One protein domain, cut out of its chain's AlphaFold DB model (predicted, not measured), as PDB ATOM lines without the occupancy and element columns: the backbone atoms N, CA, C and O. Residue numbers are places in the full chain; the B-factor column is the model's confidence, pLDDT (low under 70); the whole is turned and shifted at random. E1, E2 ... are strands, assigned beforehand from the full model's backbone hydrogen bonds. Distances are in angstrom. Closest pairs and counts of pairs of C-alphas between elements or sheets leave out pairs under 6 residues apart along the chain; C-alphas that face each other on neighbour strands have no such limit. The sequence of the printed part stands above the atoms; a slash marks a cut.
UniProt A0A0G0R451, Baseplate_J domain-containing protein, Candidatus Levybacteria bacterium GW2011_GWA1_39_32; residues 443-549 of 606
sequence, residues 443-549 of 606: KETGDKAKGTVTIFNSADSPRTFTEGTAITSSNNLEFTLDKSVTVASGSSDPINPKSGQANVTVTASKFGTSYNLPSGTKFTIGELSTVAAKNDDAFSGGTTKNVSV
ATOM      1  N   LYS A 443      49.407 -13.662 -10.312       79.75
ATOM      2  CA  LYS A 443      49.463 -15.068  -9.915       79.75
ATOM      3  C   LYS A 443      48.855 -15.912 -11.020       79.75
ATOM      4  O   LYS A 443      47.735 -15.649 -11.458       79.75
ATOM      5  N   GLU A 444      49.592 -16.926 -11.456       81.25
ATOM      6  CA  GLU A 444      49.047 -17.934 -12.356       81.25
ATOM      7  C   GLU A 444      48.153 -18.886 -11.555       81.25
ATOM      8  O   GLU A 444      48.498 -19.346 -10.462       81.25
ATOM      9  N   THR A 445      46.972 -19.157 -12.084       84.25
ATOM     10  CA  THR A 445      45.998 -20.104 -11.548       84.25
ATOM     11  C   THR A 445      45.333 -20.829 -12.708       84.25
ATOM     12  O   THR A 445      45.481 -20.430 -13.857       84.25
ATOM     13  N   GLY A 446      44.603 -21.903 -12.459       89.12
ATOM     14  CA  GLY A 446      43.940 -22.633 -13.525       89.12
ATOM     15  C   GLY A 446      43.438 -23.987 -13.072       89.12
ATOM     16  O   GLY A 446      43.553 -24.353 -11.901       89.12
ATOM     17  N   ASP A 447      42.892 -24.722 -14.027       92.12
ATOM     18  CA  ASP A 447      42.295 -26.028 -13.803       92.12
ATOM     19  C   ASP A 447      43.314 -27.141 -14.093       92.12
ATOM     20  O   ASP A 447      44.202 -27.008 -14.945       92.12
ATOM     21  N   LYS A 448      43.211 -28.246 -13.350       94.50
ATOM     22  CA  LYS A 448      44.038 -29.445 -13.541       94.50
ATOM     23  C   LYS A 448      43.418 -30.335 -14.611       94.50
ATOM     24  O   LYS A 448      42.220 -30.609 -14.561       94.50
ATOM     25  N   ALA A 449      44.246 -30.834 -15.525       95.69
ATOM     26  CA  ALA A 449      43.791 -31.805 -16.511       95.69
ATOM     27  C   ALA A 449      43.416 -33.128 -15.834       95.69
ATOM     28  O   ALA A 449      44.077 -33.565 -14.883       95.69
ATOM     29  N   LYS A 450      42.362 -33.761 -16.346       94.62
ATOM     30  CA  LYS A 450      41.901 -35.080 -15.919       94.62
ATOM     31  C   LYS A 450      41.793 -36.009 -17.117       94.62
ATOM     32  O   LYS A 450      41.544 -35.570 -18.242       94.62
ATOM     33  N   GLY A 451      41.933 -37.300 -16.854       94.44
ATOM     34  CA  GLY A 451      41.666 -38.328 -17.847       94.44
ATOM     35  C   GLY A 451      41.785 -39.732 -17.283       94.44
ATOM     36  O   GLY A 451      41.908 -39.924 -16.073       94.44
ATOM     37  N   THR A 452      41.713 -40.719 -18.168       95.62
ATOM     38  CA  THR A 452      41.732 -42.136 -17.803       95.62
ATOM     39  C   THR A 452      42.981 -42.806 -18.354       95.62
ATOM     40  O   THR A 452      43.347 -42.617 -19.514       95.62
ATOM     41  N   VAL A 453      43.631 -43.598 -17.508       96.00
ATOM     42  CA  VAL A 453      44.821 -44.382 -17.839       96.00
ATOM     43  C   VAL A 453      44.511 -45.855 -17.658       96.00
ATOM     44  O   VAL A 453      43.934 -46.259 -16.648       96.00
ATOM     45  N   THR A 454      44.942 -46.659 -18.618       95.25
ATOM     46  CA  THR A 454      44.947 -48.115 -18.535       95.25
ATOM     47  C   THR A 454      46.321 -48.571 -18.077       95.25
ATOM     48  O   THR A 454      47.334 -48.274 -18.714       95.25
ATOM     49  N   ILE A 455      46.355 -49.280 -16.952       94.19
ATOM     50  CA  ILE A 455      47.563 -49.871 -16.385       94.19
ATOM     51  C   ILE A 455      47.631 -51.335 -16.808       94.19
ATOM     52  O   ILE A 455      46.669 -52.082 -16.636       94.19
ATOM     53  N   PHE A 456      48.786 -51.735 -17.321       93.06
ATOM     54  CA  PHE A 456      49.118 -53.077 -17.771       93.06
ATOM     55  C   PHE A 456      50.121 -53.698 -16.800       93.06
ATOM     56  O   PHE A 456      51.199 -53.147 -16.581       93.06
ATOM     57  N   ASN A 457      49.786 -54.859 -16.244       92.44
ATOM     58  CA  ASN A 457      50.669 -55.642 -15.388       92.44
ATOM     59  C   ASN A 457      51.055 -56.945 -16.093       92.44
ATOM     60  O   ASN A 457      50.193 -57.762 -16.421       92.44
ATOM     61  N   SER A 458      52.353 -57.135 -16.316       89.06
ATOM     62  CA  SER A 458      52.904 -58.352 -16.928       89.06
ATOM     63  C   SER A 458      53.577 -59.279 -15.909       89.06
ATOM     64  O   SER A 458      54.197 -60.260 -16.303       89.06
ATOM     65  N   ALA A 459      53.480 -58.980 -14.608       86.88
ATOM     66  CA  ALA A 459      53.943 -59.878 -13.554       86.88
ATOM     67  C   ALA A 459      53.008 -61.090 -13.391       86.88
ATOM     68  O   ALA A 459      51.825 -61.029 -13.718       86.88
ATOM     69  N   ASP A 460      53.529 -62.169 -12.816       85.31
ATOM     70  CA  ASP A 460      52.799 -63.398 -12.463       85.31
ATOM     71  C   ASP A 460      51.844 -63.236 -11.262       85.31
ATOM     72  O   ASP A 460      51.034 -64.117 -10.975       85.31
ATOM     73  N   SER A 461      51.889 -62.083 -10.593       87.38
ATOM     74  CA  SER A 461      51.093 -61.738  -9.415       87.38
ATOM     75  C   SER A 461      50.295 -60.438  -9.614       87.38
ATOM     76  O   SER A 461      50.752 -59.522 -10.313       87.38
ATOM     77  N   PRO A 462      49.082 -60.333  -9.031       90.06
ATOM     78  CA  PRO A 462      48.301 -59.102  -9.065       90.06
ATOM     79  C   PRO A 462      49.006 -57.986  -8.284       90.06
ATOM     80  O   PRO A 462      49.697 -58.242  -7.298       90.06
ATOM     81  N   ARG A 463      48.805 -56.732  -8.702       91.25
ATOM     82  CA  ARG A 463      49.376 -55.549  -8.044       91.25
ATOM     83  C   ARG A 463      48.317 -54.503  -7.757       91.25
ATOM     84  O   ARG A 463      47.489 -54.204  -8.611       91.25
ATOM     85  N   THR A 464      48.391 -53.916  -6.571       93.06
ATOM     86  CA  THR A 464      47.502 -52.833  -6.144       93.06
ATOM     87  C   THR A 464      48.276 -51.525  -6.090       93.06
ATOM     88  O   THR A 464      49.313 -51.451  -5.437       93.06
ATOM     89  N   PHE A 465      47.749 -50.498  -6.750       92.69
ATOM     90  CA  PHE A 465      48.222 -49.120  -6.669       92.69
ATOM     91  C   PHE A 465      47.220 -48.330  -5.840       92.69
ATOM     92  O   PHE A 465      46.020 -48.401  -6.098       92.69
ATOM     93  N   THR A 466      47.688 -47.614  -4.825       94.00
ATOM     94  CA  THR A 466      46.810 -46.832  -3.951       94.00
ATOM     95  C   THR A 466      46.443 -45.497  -4.592       94.00
ATOM     96  O   THR A 466      47.166 -44.984  -5.450       94.00
ATOM     97  N   GLU A 467      45.332 -44.906  -4.157       94.38
ATOM     98  CA  GLU A 467      45.025 -43.497  -4.420       94.38
ATOM     99  C   GLU A 467      46.237 -42.608  -4.088       94.38
ATOM    100  O   GLU A 467      46.978 -42.872  -3.139       94.38
ATOM    101  N   GLY A 468      46.482 -41.594  -4.917       91.00
ATOM    102  CA  GLY A 468      47.637 -40.706  -4.794       91.00
ATOM    103  C   GLY A 468      48.948 -41.254  -5.367       91.00
ATOM    104  O   GLY A 468      49.932 -40.520  -5.383       91.00
ATOM    105  N   THR A 469      48.987 -42.493  -5.882       94.00
ATOM    106  CA  THR A 469      50.184 -43.014  -6.569       94.00
ATOM    107  C   THR A 469      50.548 -42.107  -7.745       94.00
ATOM    108  O   THR A 469      49.701 -41.832  -8.599       94.00
ATOM    109  N   ALA A 470      51.805 -41.657  -7.791       93.12
ATOM    110  CA  ALA A 470      52.324 -40.817  -8.861       93.12
ATOM    111  C   ALA A 470      52.678 -41.648 -10.104       93.12
ATOM    112  O   ALA A 470      53.325 -42.694 -10.015       93.12
ATOM    113  N   ILE A 471      52.267 -41.155 -11.268       93.94
ATOM    114  CA  ILE A 471      52.621 -41.687 -12.582       93.94
ATOM    115  C   ILE A 471      53.194 -40.564 -13.439       93.94
ATOM    116  O   ILE A 471      52.703 -39.433 -13.417       93.94
ATOM    117  N   THR A 472      54.212 -40.884 -14.225       94.19
ATOM    118  CA  THR A 472      54.934 -39.897 -15.029       94.19
ATOM    119  C   THR A 472      54.744 -40.208 -16.499       94.19
ATOM    120  O   THR A 472      55.034 -41.315 -16.944       94.19
ATOM    121  N   SER A 473      54.242 -39.251 -17.268       93.50
ATOM    122  CA  SER A 473      54.098 -39.384 -18.716       93.50
ATOM    123  C   SER A 473      55.453 -39.360 -19.430       93.50
ATOM    124  O   SER A 473      56.457 -38.879 -18.904       93.50
ATOM    125  N   SER A 474      55.484 -39.794 -20.691       89.69
ATOM    126  CA  SER A 474      56.692 -39.767 -21.531       89.69
ATOM    127  C   SER A 474      57.284 -38.368 -21.770       89.69
ATOM    128  O   SER A 474      58.419 -38.259 -22.218       89.69
ATOM    129  N   ASN A 475      56.531 -37.299 -21.490       87.88
ATOM    130  CA  ASN A 475      56.997 -35.907 -21.506       87.88
ATOM    131  C   ASN A 475      57.326 -35.359 -20.101       87.88
ATOM    132  O   ASN A 475      57.346 -34.145 -19.916       87.88
ATOM    133  N   ASN A 476      57.600 -36.238 -19.127       91.12
ATOM    134  CA  ASN A 476      57.988 -35.902 -17.751       91.12
ATOM    135  C   ASN A 476      56.946 -35.072 -16.977       91.12
ATOM    136  O   ASN A 476      57.304 -34.284 -16.101       91.12
ATOM    137  N   LEU A 477      55.657 -35.236 -17.288       93.56
ATOM    138  CA  LEU A 477      54.569 -34.617 -16.534       93.56
ATOM    139  C   LEU A 477      53.973 -35.624 -15.554       93.56
ATOM    140  O   LEU A 477      53.722 -36.780 -15.888       93.56
ATOM    141  N   GLU A 478      53.744 -35.170 -14.330       95.06
ATOM    142  CA  GLU A 478      53.294 -36.019 -13.233       95.06
ATOM    143  C   GLU A 478      51.772 -35.944 -13.041       95.06
ATOM    144  O   GLU A 478      51.165 -34.866 -13.054       95.06
ATOM    145  N   PHE A 479      51.163 -37.105 -12.830       96.00
ATOM    146  CA  PHE A 479      49.746 -37.290 -12.539       96.00
ATOM    147  C   PHE A 479      49.595 -38.198 -11.326       96.00
ATOM    148  O   PHE A 479      50.453 -39.031 -11.055       96.00
ATOM    149  N   THR A 480      48.488 -38.065 -10.609       95.81
ATOM    150  CA  THR A 480      48.173 -38.899  -9.448       95.81
ATOM    151  C   THR A 480      46.888 -39.670  -9.691       95.81
ATOM    152  O   THR A 480      45.939 -39.124 -10.257       95.81
ATOM    153  N   LEU A 481      46.843 -40.924  -9.246       95.56
ATOM    154  CA  LEU A 481      45.627 -41.737  -9.278       95.56
ATOM    155  C   LEU A 481      44.565 -41.159  -8.335       95.56
ATOM    156  O   LEU A 481      44.850 -40.932  -7.161       95.56
ATOM    157  N   ASP A 482      43.335 -40.998  -8.822       93.06
ATOM    158  CA  ASP A 482      42.223 -40.499  -7.997       93.06
ATOM    159  C   ASP A 482      41.625 -41.585  -7.092       93.06
ATOM    160  O   ASP A 482      40.866 -41.282  -6.177       93.06
ATOM    161  N   LYS A 483      41.885 -42.864  -7.392       93.06
ATOM    162  CA  LYS A 483      41.381 -44.021  -6.640       93.06
ATOM    163  C   LYS A 483      42.394 -45.156  -6.666       93.06
ATOM    164  O   LYS A 483      43.139 -45.309  -7.633       93.06
ATOM    165  N   SER A 484      42.360 -45.992  -5.635       91.88
ATOM    166  CA  SER A 484      43.114 -47.245  -5.615       91.88
ATOM    167  C   SER A 484      42.614 -48.208  -6.697       91.88
ATOM    168  O   SER A 484      41.406 -48.345  -6.901       91.88
ATOM    169  N   VAL A 485      43.530 -48.911  -7.363       94.75
ATOM    170  CA  VAL A 485      43.220 -49.879  -8.422       94.75
ATOM    171  C   VAL A 485      44.076 -51.135  -8.277       94.75
ATOM    172  O   VAL A 485      45.286 -51.058  -8.070       94.75
ATOM    173  N   THR A 486      43.448 -52.304  -8.400       93.50
ATOM    174  CA  THR A 486      44.138 -53.599  -8.428       93.50
ATOM    175  C   THR A 486      44.155 -54.132  -9.852       93.50
ATOM    176  O   THR A 486      43.108 -54.355 -10.454       93.50
ATOM    177  N   VAL A 487      45.353 -54.345 -10.387       92.44
ATOM    178  CA  VAL A 487      45.591 -54.921 -11.711       92.44
ATOM    179  C   VAL A 487      45.911 -56.401 -11.537       92.44
ATOM    180  O   VAL A 487      46.824 -56.758 -10.790       92.44
ATOM    181  N   ALA A 488      45.162 -57.271 -12.217       91.38
ATOM    182  CA  ALA A 488      45.395 -58.716 -12.196       91.38
ATOM    183  C   ALA A 488      46.804 -59.084 -12.710       91.38
ATOM    184  O   ALA A 488      47.494 -58.256 -13.310       91.38
ATOM    185  N   SER A 489      47.245 -60.319 -12.468       88.69
ATOM    186  CA  SER A 489      48.476 -60.844 -13.065       88.69
ATOM    187  C   SER A 489      48.354 -60.987 -14.586       88.69
ATOM    188  O   SER A 489      47.255 -61.090 -15.139       88.69
ATOM    189  N   GLY A 490      49.496 -60.993 -15.267       85.12
ATOM    190  CA  GLY A 490      49.590 -61.406 -16.661       85.12
ATOM    191  C   GLY A 490      49.350 -62.911 -16.810       85.12
ATOM    192  O   GLY A 490      49.711 -63.709 -15.947       85.12
ATOM    193  N   SER A 491      48.733 -63.306 -17.921       79.44
ATOM    194  CA  SER A 491      48.549 -64.707 -18.288       79.44
ATOM    195  C   SER A 491      49.895 -65.366 -18.582       79.44
ATOM    196  O   SER A 491      50.684 -64.848 -19.371       79.44
ATOM    197  N   SER A 492      50.118 -66.540 -17.992       70.00
ATOM    198  CA  SER A 492      51.290 -67.387 -18.241       70.00
ATOM    199  C   SER A 492      51.151 -68.272 -19.489       70.00
ATOM    200  O   SER A 492      51.915 -69.224 -19.631       70.00
ATOM    201  N   ASP A 493      50.176 -68.008 -20.369       77.06
ATOM    202  CA  ASP A 493      50.030 -68.717 -21.646       77.06
ATOM    203  C   ASP A 493      51.235 -68.402 -22.561       77.06
ATOM    204  O   ASP A 493      51.386 -67.252 -22.990       77.06
ATOM    205  N   PRO A 494      52.093 -69.391 -22.889       70.12
ATOM    206  CA  PRO A 494      53.271 -69.176 -23.731       70.12
ATOM    207  C   PRO A 494      52.932 -68.839 -25.189       70.12
ATOM    208  O   PRO A 494      53.801 -68.377 -25.924       70.12
ATOM    209  N   ILE A 495      51.697 -69.113 -25.626       74.38
ATOM    210  CA  ILE A 495      51.242 -68.949 -27.009       74.38
ATOM    211  C   ILE A 495      50.572 -67.582 -27.194       74.38
ATOM    212  O   ILE A 495      50.761 -66.951 -28.230       74.38
ATOM    213  N   ASN A 496      49.817 -67.101 -26.201       75.56
ATOM    214  CA  ASN A 496      49.131 -65.803 -26.246       75.56
ATOM    215  C   ASN A 496      49.200 -65.066 -24.893       75.56
ATOM    216  O   ASN A 496      48.182 -64.966 -24.196       75.56
ATOM    217  N   PRO A 497      50.364 -64.510 -24.511       77.00
ATOM    218  CA  PRO A 497      50.498 -63.788 -23.252       77.00
ATOM    219  C   PRO A 497      49.607 -62.537 -23.253       77.00
ATOM    220  O   PRO A 497      49.694 -61.680 -24.134       77.00
ATOM    221  N   LYS A 498      48.736 -62.424 -22.247       84.75
ATOM    222  CA  LYS A 498      47.871 -61.256 -22.021       84.75
ATOM    223  C   LYS A 498      48.241 -60.596 -20.703       84.75
ATOM    224  O   LYS A 498      48.125 -61.235 -19.663       84.75
ATOM    225  N   SER A 499      48.638 -59.329 -20.722       87.88
ATOM    226  CA  SER A 499      48.831 -58.557 -19.489       87.88
ATOM    227  C   SER A 499      47.495 -58.343 -18.775       87.88
ATOM    228  O   SER A 499      46.467 -58.140 -19.430       87.88
ATOM    229  N   GLY A 500      47.512 -58.343 -17.442       90.31
ATOM    230  CA  GLY A 500      46.377 -57.867 -16.657       90.31
ATOM    231  C   GLY A 500      46.166 -56.376 -16.915       90.31
ATOM    232  O   GLY A 500      47.141 -55.638 -17.054       90.31
ATOM    233  N   GLN A 501      44.911 -55.935 -17.017       92.81
ATOM    234  CA  GLN A 501      44.559 -54.550 -17.345       92.81
ATOM    235  C   GLN A 501      43.561 -53.992 -16.340       92.81
ATOM    236  O   GLN A 501      42.628 -54.691 -15.946       92.81
ATOM    237  N   ALA A 502      43.732 -52.731 -15.957       94.19
ATOM    238  CA  ALA A 502      42.718 -51.985 -15.224       94.19
ATOM    239  C   ALA A 502      42.737 -50.505 -15.614       94.19
ATOM    240  O   ALA A 502      43.803 -49.925 -15.822       94.19
ATOM    241  N   ASN A 503      41.552 -49.898 -15.674       93.88
ATOM    242  CA  ASN A 503      41.388 -48.474 -15.951       93.88
ATOM    243  C   ASN A 503      41.278 -47.694 -14.641       93.88
ATOM    244  O   ASN A 503      40.554 -48.101 -13.733       93.88
ATOM    245  N   VAL A 504      41.954 -46.553 -14.566       95.69
ATOM    246  CA  VAL A 504      41.906 -45.647 -13.416       95.69
ATOM    247  C   VAL A 504      41.866 -44.197 -13.884       95.69
ATOM    248  O   VAL A 504      42.460 -43.845 -14.905       95.69
ATOM    249  N   THR A 505      41.134 -43.348 -13.165       95.62
ATOM    250  CA  THR A 505      41.132 -41.906 -13.425       95.62
ATOM    251  C   THR A 505      42.322 -41.251 -12.743       95.62
ATOM    252  O   THR A 505      42.716 -41.635 -11.637       95.62
ATOM    253  N   VAL A 506      42.914 -40.280 -13.429       96.06
ATOM    254  CA  VAL A 506      44.091 -39.561 -12.959       96.06
ATOM    255  C   VAL A 506      43.882 -38.062 -13.087       96.06
ATOM    256  O   VAL A 506      43.262 -37.575 -14.040       96.06
ATOM    257  N   THR A 507      44.462 -37.332 -12.141       95.81
ATOM    258  CA  THR A 507      44.474 -35.870 -12.122       95.81
ATOM    259  C   THR A 507      45.914 -35.366 -12.184       95.81
ATOM    260  O   THR A 507      46.807 -35.904 -11.529       95.81
ATOM    261  N   ALA A 508      46.155 -34.318 -12.969       95.75
ATOM    262  CA  ALA A 508      47.461 -33.672 -13.067       95.75
ATOM    263  C   ALA A 508      47.962 -33.140 -11.710       95.75
ATOM    264  O   ALA A 508      47.202 -32.567 -10.917       95.75
ATOM    265  N   SER A 509      49.267 -33.256 -11.450       91.62
ATOM    266  CA  SER A 509      49.858 -32.721 -10.217       91.62
ATOM    267  C   SER A 509      49.796 -31.187 -10.170       91.62
ATOM    268  O   SER A 509      49.530 -30.611  -9.108       91.62
ATOM    269  N   LYS A 510      49.907 -30.517 -11.328       91.88
ATOM    270  CA  LYS A 510      49.796 -29.055 -11.491       91.88
ATOM    271  C   LYS A 510      48.715 -28.676 -12.511       91.88
ATOM    272  O   LYS A 510      48.298 -29.497 -13.323       91.88
ATOM    273  N   PHE A 511      48.229 -27.438 -12.433       89.44
ATOM    274  CA  PHE A 511      47.340 -26.871 -13.452       89.44
ATOM    275  C   PHE A 511      48.138 -26.491 -14.703       89.44
ATOM    276  O   PHE A 511      49.339 -26.224 -14.618       89.44
ATOM    277  N   GLY A 512      47.470 -26.457 -15.853       90.19
ATOM    278  CA  GLY A 512      48.054 -25.937 -17.085       90.19
ATOM    279  C   GLY A 512      47.666 -26.700 -18.343       90.19
ATOM    280  O   GLY A 512      47.384 -27.898 -18.318       90.19
ATOM    281  N   THR A 513      47.687 -25.994 -19.471       90.88
ATOM    282  CA  THR A 513      47.356 -26.559 -20.790       90.88
ATOM    283  C   THR A 513      48.345 -27.632 -21.247       90.88
ATOM    284  O   THR A 513      47.965 -28.511 -22.015       90.88
ATOM    285  N   SER A 514      49.580 -27.615 -20.737       90.69
ATOM    286  CA  SER A 514      50.601 -28.638 -20.999       90.69
ATOM    287  C   SER A 514      50.218 -30.030 -20.489       90.69
ATOM    288  O   SER A 514      50.705 -31.024 -21.021       90.69
ATOM    289  N   TYR A 515      49.324 -30.115 -19.499       93.38
ATOM    290  CA  TYR A 515      48.827 -31.380 -18.955       93.38
ATOM    291  C   TYR A 515      47.662 -31.977 -19.772       93.38
ATOM    292  O   TYR A 515      47.215 -33.084 -19.470       93.38
ATOM    293  N   ASN A 516      47.193 -31.293 -20.824       94.38
ATOM    294  CA  ASN A 516      46.245 -31.850 -21.794       94.38
ATOM    295  C   ASN A 516      46.997 -32.743 -22.791       94.38
ATOM    296  O   ASN A 516      47.475 -32.293 -23.831       94.38
ATOM    297  N   LEU A 517      47.155 -34.012 -22.427       94.50
ATOM    298  CA  LEU A 517      47.899 -35.001 -23.201       94.50
ATOM    299  C   LEU A 517      47.051 -35.619 -24.326       94.50
ATOM    300  O   LEU A 517      45.880 -35.927 -24.102       94.50
ATOM    301  N   PRO A 518      47.619 -35.880 -25.517       94.50
ATOM    302  CA  PRO A 518      46.917 -36.608 -26.572       94.50
ATOM    303  C   PRO A 518      46.683 -38.073 -26.180       94.50
ATOM    304  O   PRO A 518      47.386 -38.629 -25.328       94.50
ATOM    305  N   SER A 519      45.716 -38.724 -26.828       94.06
ATOM    306  CA  SER A 519      45.508 -40.175 -26.730       94.06
ATOM    307  C   SER A 519      46.777 -40.942 -27.115       94.06
ATOM    308  O   SER A 519      47.473 -40.559 -28.058       94.06
ATOM    309  N   GLY A 520      47.057 -42.056 -26.444       92.50
ATOM    310  CA  GLY A 520      48.208 -42.911 -26.741       92.50
ATOM    311  C   GLY A 520      49.512 -42.519 -26.041       92.50
ATOM    312  O   GLY A 520      50.543 -43.144 -26.296       92.50
ATOM    313  N   THR A 521      49.483 -41.529 -25.151       95.00
ATOM    314  CA  THR A 521      50.615 -41.160 -24.295       95.00
ATOM    315  C   THR A 521      50.932 -42.292 -23.317       95.00
ATOM    316  O   THR A 521      50.046 -42.878 -22.695       95.00
ATOM    317  N   LYS A 522      52.220 -42.622 -23.193       94.50
ATOM    318  CA  LYS A 522      52.712 -43.671 -22.293       94.50
ATOM    319  C   LYS A 522      53.086 -43.073 -20.941       94.50
ATOM    320  O   LYS A 522      53.589 -41.951 -20.885       94.50
ATOM    321  N   PHE A 523      52.882 -43.847 -19.884       94.81
ATOM    322  CA  PHE A 523      53.174 -43.479 -18.507       94.81
ATOM    323  C   PHE A 523      54.012 -44.561 -17.826       94.81
ATOM    324  O   PHE A 523      53.846 -45.757 -18.080       94.81
ATOM    325  N   THR A 524      54.876 -44.111 -16.926       92.12
ATOM    326  CA  THR A 524      55.724 -44.929 -16.064       92.12
ATOM    327  C   THR A 524      55.214 -44.824 -14.629       92.12
ATOM    328  O   THR A 524      54.871 -43.733 -14.171       92.12
ATOM    329  N   ILE A 525      55.156 -45.955 -13.922       91.50
ATOM    330  CA  ILE A 525      54.684 -46.044 -12.534       91.50
ATOM    331  C   ILE A 525      55.837 -46.553 -11.666       91.50
ATOM    332  O   ILE A 525      56.127 -47.751 -11.656       91.50
ATOM    333  N   GLY A 526      56.517 -45.644 -10.960       82.44
ATOM    334  CA  GLY A 526      57.742 -45.960 -10.213       82.44
ATOM    335  C   GLY A 526      58.848 -46.561 -11.096       82.44
ATOM    336  O   GLY A 526      58.895 -46.320 -12.297       82.44
ATOM    337  N   GLU A 527      59.724 -47.384 -10.517       80.44
ATOM    338  CA  GLU A 527      60.812 -48.082 -11.234       80.44
ATOM    339  C   GLU A 527      60.425 -49.519 -11.647       80.44
ATOM    340  O   GLU A 527      61.241 -50.440 -11.674       80.44
ATOM    341  N   LEU A 528      59.140 -49.753 -11.932       83.50
ATOM    342  CA  LEU A 528      58.608 -51.095 -12.166       83.50
ATOM    343  C   LEU A 528      58.670 -51.468 -13.654       83.50
ATOM    344  O   LEU A 528      57.787 -51.113 -14.426       83.50
ATOM    345  N   SER A 529      59.662 -52.269 -14.050       83.50
ATOM    346  CA  SER A 529      59.838 -52.728 -15.443       83.50
ATOM    347  C   SER A 529      58.716 -53.638 -15.968       83.50
ATOM    348  O   SER A 529      58.536 -53.767 -17.177       83.50
ATOM    349  N   THR A 530      57.947 -54.267 -15.075       86.12
ATOM    350  CA  THR A 530      56.843 -55.181 -15.416       86.12
ATOM    351  C   THR A 530      55.481 -54.494 -15.535       86.12
ATOM    352  O   THR A 530      54.482 -55.165 -15.814       86.12
ATOM    353  N   VAL A 531      55.425 -53.174 -15.319       90.50
ATOM    354  CA  VAL A 531      54.197 -52.372 -15.337       90.50
ATOM    355  C   VAL A 531      54.336 -51.261 -16.367       90.50
ATOM    356  O   VAL A 531      55.297 -50.500 -16.355       90.50
ATOM    357  N   ALA A 532      53.349 -51.143 -17.244       90.50
ATOM    358  CA  ALA A 532      53.261 -50.055 -18.211       90.50
ATOM    359  C   ALA A 532      51.886 -49.405 -18.117       90.50
ATOM    360  O   ALA A 532      50.915 -50.055 -17.740       90.50
ATOM    361  N   ALA A 533      51.778 -48.135 -18.480       93.38
ATOM    362  CA  ALA A 533      50.501 -47.446 -18.505       93.38
ATOM    363  C   ALA A 533      50.357 -46.608 -19.777       93.38
ATOM    364  O   ALA A 533      51.342 -46.123 -20.334       93.38
ATOM    365  N   LYS A 534      49.125 -46.460 -20.264       95.12
ATOM    366  CA  LYS A 534      48.804 -45.643 -21.441       95.12
ATOM    367  C   LYS A 534      47.429 -45.011 -21.265       95.12
ATOM    368  O   LYS A 534      46.553 -45.642 -20.687       95.12
ATOM    369  N   ASN A 535      47.213 -43.807 -21.780       96.00
ATOM    370  CA  ASN A 535      45.857 -43.289 -21.950       96.00
ATOM    371  C   ASN A 535      45.302 -43.695 -23.317       96.00
ATOM    372  O   ASN A 535      45.985 -43.568 -24.336       96.00
ATOM    373  N   ASP A 536      44.065 -44.174 -23.352       92.12
ATOM    374  CA  ASP A 536      43.371 -44.446 -24.614       92.12
ATOM    375  C   ASP A 536      42.675 -43.192 -25.153       92.12
ATOM    376  O   ASP A 536      42.744 -42.937 -26.352       92.12
ATOM    377  N   ASP A 537      42.146 -42.344 -24.266       94.50
ATOM    378  CA  ASP A 537      41.528 -41.059 -24.605       94.50
ATOM    379  C   ASP A 537      42.425 -39.870 -24.231       94.50
ATOM    380  O   ASP A 537      43.217 -39.930 -23.286       94.50
ATOM    381  N   ALA A 538      42.301 -38.760 -24.965       93.75
ATOM    382  CA  ALA A 538      43.039 -37.532 -24.673       93.75
ATOM    383  C   ALA A 538      42.622 -36.923 -23.322       93.75
ATOM    384  O   ALA A 538      41.445 -36.909 -22.959       93.75
ATOM    385  N   PHE A 539      43.589 -36.379 -22.585       96.00
ATOM    386  CA  PHE A 539      43.328 -35.642 -21.352       96.00
ATOM    387  C   PHE A 539      42.899 -34.219 -21.674       96.00
ATOM    388  O   PHE A 539      43.400 -33.588 -22.606       96.00
ATOM    389  N   SER A 540      41.980 -33.701 -20.870       91.62
ATOM    390  CA  SER A 540      41.426 -32.366 -21.059       91.62
ATOM    391  C   SER A 540      41.128 -31.692 -19.721       91.62
ATOM    392  O   SER A 540      41.250 -32.295 -18.652       91.62
ATOM    393  N   GLY A 541      40.767 -30.410 -19.776       89.19
ATOM    394  CA  GLY A 541      40.425 -29.615 -18.595       89.19
ATOM    395  C   GLY A 541      41.600 -28.866 -17.962       89.19
ATOM    396  O   GLY A 541      41.373 -28.084 -17.052       89.19
ATOM    397  N   GLY A 542      42.832 -29.035 -18.448       92.75
ATOM    398  CA  GLY A 542      43.980 -28.230 -18.034       92.75
ATOM    399  C   GLY A 542      43.903 -26.809 -18.591       92.75
ATOM    400  O   GLY A 542      43.901 -26.633 -19.813       92.75
ATOM    401  N   THR A 543      43.862 -25.794 -17.724       90.88
ATOM    402  CA  THR A 543      43.841 -24.371 -18.120       90.88
ATOM    403  C   THR A 543      44.896 -23.563 -17.360       90.88
ATOM    404  O   THR A 543      45.326 -23.958 -16.279       90.88
ATOM    405  N   THR A 544      45.307 -22.421 -17.924       86.62
ATOM    406  CA  THR A 544      46.155 -21.421 -17.254       86.62
ATOM    407  C   THR A 544      45.502 -20.048 -17.399       86.62
ATOM    408  O   THR A 544      45.108 -19.651 -18.496       86.62
ATOM    409  N   LYS A 545      45.365 -19.325 -16.292       83.88
ATOM    410  CA  LYS A 545      44.772 -17.992 -16.162       83.88
ATOM    411  C   LYS A 545      45.682 -17.129 -15.296       83.88
ATOM    412  O   LYS A 545      46.163 -17.570 -14.257       83.88
ATOM    413  N   ASN A 546      45.859 -15.877 -15.693       78.56
ATOM    414  CA  ASN A 546      46.571 -14.885 -14.895       78.56
ATOM    415  C   ASN A 546      45.555 -14.058 -14.115       78.56
ATOM    416  O   ASN A 546      44.669 -13.457 -14.720       78.56
ATOM    417  N   VAL A 547      45.676 -14.028 -12.789       80.50
ATOM    418  CA  VAL A 547      44.863 -13.161 -11.928       80.50
ATOM    419  C   VAL A 547      45.739 -12.106 -11.270       80.50
ATOM    420  O   VAL A 547      46.853 -12.398 -10.824       80.50
ATOM    421  N   SER A 548      45.231 -10.876 -11.213       77.25
ATOM    422  CA  SER A 548      45.884  -9.799 -10.475       77.25
ATOM    423  C   SER A 548      45.679 -10.016  -8.981       77.25
ATOM    424  O   SER A 548      44.559 -10.225  -8.512       77.25
ATOM    425  N   VAL A 549      46.768  -9.980  -8.230       79.56
ATOM    426  CA  VAL A 549      46.789 -10.143  -6.780       79.56
ATOM    427  C   VAL A 549      47.514  -8.960  -6.166       79.56
ATOM    428  O   VAL A 549      48.403  -8.381  -6.780       79.56
TER     429      VAL A 549
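AT A GLANCE: This is residues 443 to 549 of the 606 residues of the protein "Baseplate_J domain-containing protein" of Candidatus Levybacteria bacterium GW2011_GWA1_39_32 (UniProt A0A0G0R451). The body is a small closed barrel of six antiparallel strands, ringed in the order E2, E7, E5, E4, E8, E9 and back to E2, with the short two-strand ribbon of E3 and E6 beside one end of E7. A second ribbon, E1 and E10, joins the two ends of the printed part far from the barrel, and the loop of residues 488 to 499 reaches out at the other end; these two make the length. The printed part has 107 residues, with ten named strands, E1 to E10 in order along the chain, and no named helix. The class is all strand, though under half of the residues, 46 of the 107, are in named elements. The whole is only just compact, close to loose, with a radius of gyration of the C-alphas of 15.5 A, and spans 60 by 23 by 19 A, a rod in outline.

HOW THE PARTS SIT: Begin the barrel at E2, residues 450 to 457, and E7, residues 500 to 508: they are antiparallel at 150 degrees, and N 453 and O 504 are within hydrogen-bond range at 2.9 A. E7 bends by 53 degrees at residue 505. Past that bend look for E5, residues 478 to 481, antiparallel to E7 at 118 degrees, with N 480 and O 507 at 2.9 A. E5 forms a hairpin with E4, residues 470 to 473, where N 471 and O 479 are 2.8 A apart. The pairing of E4 is staggered: its residues 470 to 472 pair with E5, and its residues 472 to 473 pair with E8, residues 522 to 524, where N 524 and O 472 are 2.8 A apart. E8 and E9, residues 531 to 534, are a hairpin, with N 523 and O 533 at 2.8 A. E9 and E2 close the ring at 146 degrees, with N 456 and O 532 at 2.7 A; E7 lies on one side of E2 and E9 on the other side. Outside this ring, find E3, residues 463 to 465, and E6, residues 485 to 487, antiparallel at 157 degrees, with N 465 and O 485 at 2.8 A. The closest C-alphas of E6 and E7 are those of Val 487 and Ala 502, 5.4 A apart, while E3 and E7 are apart. Last come E1, residues 443 to 445, and E10, residues 545 to 549, antiparallel at 141 degrees, with N 545 and O 445 at 2.7 A; E1 and E7 are apart, and so are E7 and E10.

IN THESE COORDINATES: Find C-alpha 450 at (41.901, -35.080, -15.919); from there E2 runs 22.4 A to C-alpha 457 at (50.669, -55.642, -15.388). E7 is the longest strand by residues and runs 24.5 A from Gly 500 to Ala 508. Round the rest of the ring, E5 measures 10.3 A, E4 10.1 A, E8 7.0 A and E9 10.6 A. E3 measures 6.7 A, E6 6.5 A and E1 6.3 A. E10 runs 12.4 A and ends at C-alpha 549, at (46.789, -10.143, -6.780).

THE WHOLE: The two C-alphas farthest apart are those of Ile 495 and Val 549, at 62.3 A, while the first and last printed C-alphas, of Lys 443 and Val 549, are 6.4 A apart. The printed part has no cut. Two links are long: E6 to E7, with 12 residues, and E7 to E8, with 13. The mean pLDDT of the printed part is 90.1, and no printed residue is under 70; look at E10 for a lower mean, 80.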